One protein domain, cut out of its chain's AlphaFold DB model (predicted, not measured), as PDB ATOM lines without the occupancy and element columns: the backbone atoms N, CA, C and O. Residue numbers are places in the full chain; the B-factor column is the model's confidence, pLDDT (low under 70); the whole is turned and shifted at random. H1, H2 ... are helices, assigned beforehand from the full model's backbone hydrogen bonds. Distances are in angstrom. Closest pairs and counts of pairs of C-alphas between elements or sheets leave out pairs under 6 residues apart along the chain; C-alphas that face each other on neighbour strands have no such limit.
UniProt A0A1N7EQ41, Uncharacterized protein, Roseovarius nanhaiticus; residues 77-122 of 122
ATOM      1  N   GLU A  77     102.730 120.922 140.550       53.50
ATOM      2  CA  GLU A  77     102.295 122.021 139.675       53.50
ATOM      3  C   GLU A  77     101.249 122.925 140.352       53.50
ATOM      4  O   GLU A  77     101.270 124.154 140.197       53.50
ATOM      5  N   ARG A  78     100.360 122.344 141.170       52.12
ATOM      6  CA  ARG A  78      99.314 123.085 141.892       52.12
ATOM      7  C   ARG A  78      99.866 123.900 143.065       52.12
ATOM      8  O   ARG A  78      99.311 124.956 143.393       52.12
ATOM      9  N   GLU A  79     100.956 123.452 143.683       53.59
ATOM     10  CA  GLU A  79     101.688 124.225 144.694       53.59
ATOM     11  C   GLU A  79     102.642 125.257 144.081       53.59
ATOM     12  O   GLU A  79     102.779 126.364 144.618       53.59
ATOM     13  N   GLY A  80     103.253 124.940 142.937       51.16
ATOM     14  CA  GLY A  80     104.113 125.847 142.176       51.16
ATOM     15  C   GLY A  80     103.373 127.098 141.696       51.16
ATOM     16  O   GLY A  80     103.852 128.213 141.906       51.16
ATOM     17  N   GLN A  81     102.156 126.945 141.158       52.19
ATOM     18  CA  GLN A  81     101.348 128.085 140.689       52.19
ATOM     19  C   GLN A  81     100.866 129.017 141.812       52.19
ATOM     20  O   GLN A  81     100.721 130.224 141.611       52.19
ATOM     21  N   LYS A  82     100.628 128.501 143.025       51.44
ATOM     22  CA  LYS A  82     100.266 129.356 144.169       51.44
ATOM     23  C   LYS A  82     101.453 130.176 144.673       51.44
ATOM     24  O   LYS A  82     101.259 131.290 145.164       51.44
ATOM     25  N   LYS A  83     102.675 129.649 144.542       50.12
ATOM     26  CA  LYS A  83     103.908 130.347 144.933       50.12
ATOM     27  C   LYS A  83     104.236 131.483 143.967       50.12
ATOM     28  O   LYS A  83     104.553 132.570 144.443       50.12
ATOM     29  N   THR A  84     104.064 131.296 142.659       52.34
ATOM     30  CA  THR A  84     104.300 132.358 141.663       52.34
ATOM     31  C   THR A  84     103.292 133.504 141.782       52.34
ATOM     32  O   THR A  84     103.702 134.659 141.886       52.34
ATOM     33  N   ALA A  85     101.995 133.214 141.925       53.38
ATOM     34  CA  ALA A  85     100.971 134.254 142.101       53.38
ATOM     35  C   ALA A  85     101.128 135.059 143.414       53.38
ATOM     36  O   ALA A  85     100.787 136.243 143.482       53.38
ATOM     37  N   GLY A  86     101.651 134.436 144.478       50.91
ATOM     38  CA  GLY A  86     101.980 135.118 145.735       50.91
ATOM     39  C   GLY A  86     103.303 135.893 145.692       50.91
ATOM     40  O   GLY A  86     103.450 136.901 146.387       50.91
ATOM     41  N   GLN A  87     104.260 135.443 144.880       49.53
ATOM     42  CA  GLN A  87     105.576 136.060 144.726       49.53
ATOM     43  C   GLN A  87     105.511 137.335 143.879       49.53
ATOM     44  O   GLN A  87     106.132 138.327 144.250       49.53
ATOM     45  N   GLU A  88     104.688 137.368 142.829       46.50
ATOM     46  CA  GLU A  88     104.479 138.578 142.020       46.50
ATOM     47  C   GLU A  88     103.875 139.733 142.835       46.50
ATOM     48  O   GLU A  88     104.292 140.882 142.690       46.50
ATOM     49  N   ARG A  89     102.973 139.438 143.783       51.97
ATOM     50  CA  ARG A  89     102.441 140.459 144.706       51.97
ATOM     51  C   ARG A  89     103.506 141.002 145.657       51.97
ATOM     52  O   ARG A  89     103.518 142.196 145.929       51.97
ATOM     53  N   LYS A  90     104.424 140.152 146.126       50.62
ATOM     54  CA  LYS A  90     105.515 140.575 147.020       50.62
ATOM     55  C   LYS A  90     106.605 141.364 146.295       50.62
ATOM     56  O   LYS A  90     107.203 142.240 146.909       50.62
ATOM     57  N   ILE A  91     106.848 141.101 145.009       51.03
ATOM     58  CA  ILE A  91     107.810 141.874 144.205       51.03
ATOM     59  C   ILE A  91     107.270 143.289 143.940       51.03
ATOM     60  O   ILE A  91     108.014 144.255 144.081       51.03
ATOM     61  N   ALA A  92     105.965 143.434 143.679       50.34
ATOM     62  CA  ALA A  92     105.336 144.750 143.534       50.34
ATOM     63  C   ALA A  92     105.366 145.588 144.831       50.34
ATOM     64  O   ALA A  92     105.439 146.813 144.776       50.34
ATOM     65  N   GLU A  93     105.335 144.940 146.000       45.09
ATOM     66  CA  GLU A  93     105.358 145.611 147.307       45.09
ATOM     67  C   GLU A  93     106.792 145.895 147.805       45.09
ATOM     68  O   GLU A  93     107.041 146.915 148.450       45.09
ATOM     69  N   ALA A  94     107.770 145.054 147.441       50.66
ATOM     70  CA  ALA A  94     109.182 145.260 147.775       50.66
ATOM     71  C   ALA A  94     109.805 146.459 147.033       50.66
ATOM     72  O   ALA A  94     110.643 147.156 147.610       50.66
ATOM     73  N   ASP A  95     109.337 146.766 145.816       50.62
ATOM     74  CA  ASP A  95     109.767 147.942 145.041       50.62
ATOM     75  C   ASP A  95     109.260 149.285 145.603       50.62
ATOM     76  O   ASP A  95     109.716 150.354 145.176       50.62
ATOM     77  N   ALA A  96     108.359 149.250 146.590       53.25
ATOM     78  CA  ALA A  96     107.893 150.426 147.322       53.25
ATOM     79  C   ALA A  96     108.695 150.701 148.612       53.25
ATOM     80  O   ALA A  96     108.551 151.774 149.206       53.25
ATOM     81  N   SER A  97     109.566 149.784 149.052       50.66
ATOM     82  CA  SER A  97     110.278 149.913 150.329       50.66
ATOM     83  C   SER A  97     111.702 150.486 150.180       50.66
ATOM     84  O   SER A  97     112.711 149.799 150.071       50.66
ATOM     85  N   GLY A  98     111.784 151.816 150.197       56.66
ATOM     86  CA  GLY A  98     112.796 152.535 150.984       56.66
ATOM     87  C   GLY A  98     114.218 152.757 150.447       56.66
ATOM     88  O   GLY A  98     114.893 153.608 151.018       56.66
ATOM     89  N   ASN A  99     114.698 152.098 149.380       57.75
ATOM     90  CA  ASN A  99     116.099 152.296 148.926       57.75
ATOM     91  C   ASN A  99     116.304 152.515 147.410       57.75
ATOM     92  O   ASN A  99     117.380 152.913 146.973       57.75
ATOM     93  N   THR A 100     115.278 152.317 146.584       62.28
ATOM     94  CA  THR A 100     115.358 152.458 145.115       62.28
ATOM     95  C   THR A 100     114.961 153.844 144.599       62.28
ATOM     96  O   THR A 100     115.153 154.139 143.421       62.28
ATOM     97  N   GLY A 101     114.448 154.730 145.461       76.75
ATOM     98  CA  GLY A 101     114.030 156.083 145.077       76.75
ATOM     99  C   GLY A 101     115.187 156.952 144.573       76.75
ATOM    100  O   GLY A 101     115.106 157.499 143.478       76.75
ATOM    101  N   TRP A 102     116.284 157.045 145.331       85.75
ATOM    102  CA  TRP A 102     117.447 157.857 144.943       85.75
ATOM    103  C   TRP A 102     118.146 157.302 143.692       85.75
ATOM    104  O   TRP A 102     118.549 158.064 142.817       85.75
ATOM    105  N   LEU A 103     118.202 155.972 143.564       86.69
ATOM    106  CA  LEU A 103     118.783 155.294 142.408       86.69
ATOM    107  C   LEU A 103     118.024 155.627 141.113       86.69
ATOM    108  O   LEU A 103     118.652 155.855 140.081       86.69
ATOM    109  N   LYS A 104     116.688 155.741 141.165       86.00
ATOM    110  CA  LYS A 104     115.867 156.175 140.020       86.00
ATOM    111  C   LYS A 104     116.214 157.597 139.562       86.00
ATOM    112  O   LYS A 104     116.311 157.831 138.359       86.00
ATOM    113  N   TRP A 105     116.463 158.524 140.490       91.94
ATOM    114  CA  TRP A 105     116.898 159.889 140.159       91.94
ATOM    115  C   TRP A 105     118.302 159.927 139.549       91.94
ATOM    116  O   TRP A 105     118.521 160.650 138.579       91.94
ATOM    117  N   VAL A 106     119.234 159.121 140.066       92.69
ATOM    118  CA  VAL A 106     120.596 159.014 139.514       92.69
ATOM    119  C   VAL A 106     120.569 158.468 138.088       92.69
ATOM    120  O   VAL A 106     121.171 159.067 137.199       92.69
ATOM    121  N   ILE A 107     119.835 157.376 137.852       92.81
ATOM    122  CA  ILE A 107     119.702 156.779 136.515       92.81
ATOM    123  C   ILE A 107     119.032 157.768 135.555       92.81
ATOM    124  O   ILE A 107     119.544 157.989 134.460       92.81
ATOM    125  N   GLY A 108     117.936 158.411 135.971       94.62
ATOM    126  CA  GLY A 108     117.247 159.412 135.152       94.62
ATOM    127  C   GLY A 108     118.131 160.612 134.794       94.62
ATOM    128  O   GLY A 108     118.148 161.044 133.641       94.62
ATOM    129  N   GLY A 109     118.915 161.116 135.751       95.00
ATOM    130  CA  GLY A 109     119.860 162.212 135.529       95.00
ATOM    131  C   GLY A 109     120.987 161.848 134.559       95.00
ATOM    132  O   GLY A 109     121.298 162.628 133.660       95.00
ATOM    133  N   LEU A 110     121.555 160.644 134.688       95.88
ATOM    134  CA  LEU A 110     122.578 160.127 133.769       95.88
ATOM    135  C   LEU A 110     122.057 160.009 132.334       95.88
ATOM    136  O   LEU A 110     122.764 160.350 131.386       95.88
ATOM    137  N   LEU A 111     120.810 159.565 132.175       96.31
ATOM    138  CA  LEU A 111     120.177 159.391 130.870       96.31
ATOM    139  C   LEU A 111     119.923 160.744 130.185       96.31
ATOM    140  O   LEU A 111     120.233 160.900 129.005       96.31
ATOM    141  N   LEU A 112     119.453 161.749 130.932       95.25
ATOM    142  CA  LEU A 112     119.306 163.120 130.429       95.25
ATOM    143  C   LEU A 112     120.648 163.751 130.042       95.25
ATOM    144  O   LEU A 112     120.744 164.382 128.989       95.25
ATOM    145  N   LEU A 113     121.688 163.557 130.857       95.62
ATOM    146  CA  LEU A 113     123.033 164.051 130.559       95.62
ATOM    147  C   LEU A 113     123.585 163.428 129.268       95.62
ATOM    148  O   LEU A 113     124.130 164.141 128.427       95.62
ATOM    149  N   ALA A 114     123.409 162.117 129.090       94.50
ATOM    150  CA  ALA A 114     123.842 161.409 127.888       94.50
ATOM    151  C   ALA A 114     123.123 161.918 126.628       94.50
ATOM    152  O   ALA A 114     123.768 162.130 125.601       94.50
ATOM    153  N   ILE A 115     121.812 162.173 126.713       94.44
ATOM    154  CA  ILE A 115     121.030 162.742 125.605       94.44
ATOM    155  C   ILE A 115     121.516 164.157 125.270       94.44
ATOM    156  O   ILE A 115     121.739 164.461 124.100       94.44
ATOM    157  N   ALA A 116     121.720 165.012 126.274       94.81
ATOM    158  CA  ALA A 116     122.210 166.373 126.062       94.81
ATOM    159  C   ALA A 116     123.611 166.389 125.427       94.81
ATOM    160  O   ALA A 116     123.870 167.167 124.510       94.81
ATOM    161  N   TYR A 117     124.496 165.495 125.870       95.81
ATOM    162  CA  TYR A 117     125.834 165.341 125.303       95.81
ATOM    163  C   TYR A 117     125.798 164.855 123.849       95.81
ATOM    164  O   TYR A 117     126.515 165.391 123.007       95.81
ATOM    165  N   ALA A 118     124.941 163.881 123.534       92.62
ATOM    166  CA  ALA A 118     124.753 163.413 122.164       92.62
ATOM    167  C   ALA A 118     124.188 164.518 121.255       92.62
ATOM    168  O   ALA A 118     124.644 164.667 120.126       92.62
ATOM    169  N   ALA A 119     123.251 165.324 121.762       90.69
ATOM    170  CA  ALA A 119     122.676 166.448 121.031       90.69
ATOM    171  C   ALA A 119     123.673 167.597 120.797       90.69
ATOM    172  O   ALA A 119     123.555 168.284 119.795       90.69
ATOM    173  N   MET A 120     124.649 167.807 121.689       89.06
ATOM    174  CA  MET A 120     125.723 168.793 121.489       89.06
ATOM    175  C   MET A 120     126.806 168.337 120.504       89.06
ATOM    176  O   MET A 120     127.571 169.170 120.027       89.06
ATOM    177  N   GLN A 121     126.926 167.031 120.255       83.06
ATOM    178  CA  GLN A 121     127.887 166.486 119.291       83.06
ATOM    179  C   GLN A 121     127.342 166.384 117.861       83.06
ATOM    180  O   GLN A 121     128.123 166.116 116.947       83.06
ATOM    181  N   MET A 122     126.033 166.574 117.675       63.62
ATOM    182  CA  MET A 122     125.418 166.786 116.360       63.62
ATOM    183  C   MET A 122     125.491 168.259 115.970       63.62
ATOM    184  O   MET A 122     125.788 168.515 114.784       63.62
TER     185      MET A 122
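Overview. This is residues 77 to 122 of the 122 residues of an uncharacterized protein of Roseovarius nanhaiticus (UniProt A0A1N7EQ41). What shape do these atoms make? Two helices, H1 and then H2, make an open, shallow V: the short link of residues 95 to 100 lies at its corner, and the arms spread away from each other without contact. What is it built of? The printed part has 46 residues with two named helices and no named strand, and its class is all helix. How far does it reach? It is extended, with a radius of gyration of the C-alphas of 18.7 A, and the C-alphas span 57 by 24 by 8 A.

Arrangement. Does the first helix meet the second? H1, residues 77 to 94, and H2, residues 101 to 121, are apart, with no C-alpha of the one within 8 A of the other. Does any stretch fold back on another? Residues 77 to 122, of which 77 to 94 belong to H1 and 101 to 121 belong to H2, stand free: each of their C-alphas has, within 10 A, no C-alpha that is 8 or more residues away along the chain. What do the backbone N and O atoms show? Every O i to N i+4 pair of H2 is within hydrogen-bond range; in H1 it is 12 of 14.

Along the chain. Where does H1 run? It goes from C-alpha 77 at (102.295, 122.021, 139.675) to C-alpha 94 at (109.182, 145.260, 147.775), 25.6 A. Where does H2 run? It goes from C-alpha 101 at (114.030, 156.083, 145.077) to C-alpha 121 at (127.887, 166.486, 119.291), 31.1 A.

Size, cuts and confidence. Which C-alphas are farthest apart? Those of Arg 78 and Met 122, the chain's last residue, at 56.9 A. Is there a cut or a long link? The printed part has no cut, and the link from H1 to H2, six residues, is short but not tight. Where is the model's confidence low? Residues 77 to 100 and residue 122 are under 70; the mean pLDDT is 51 in H1, 91 in H2 and 70.3 over the printed part.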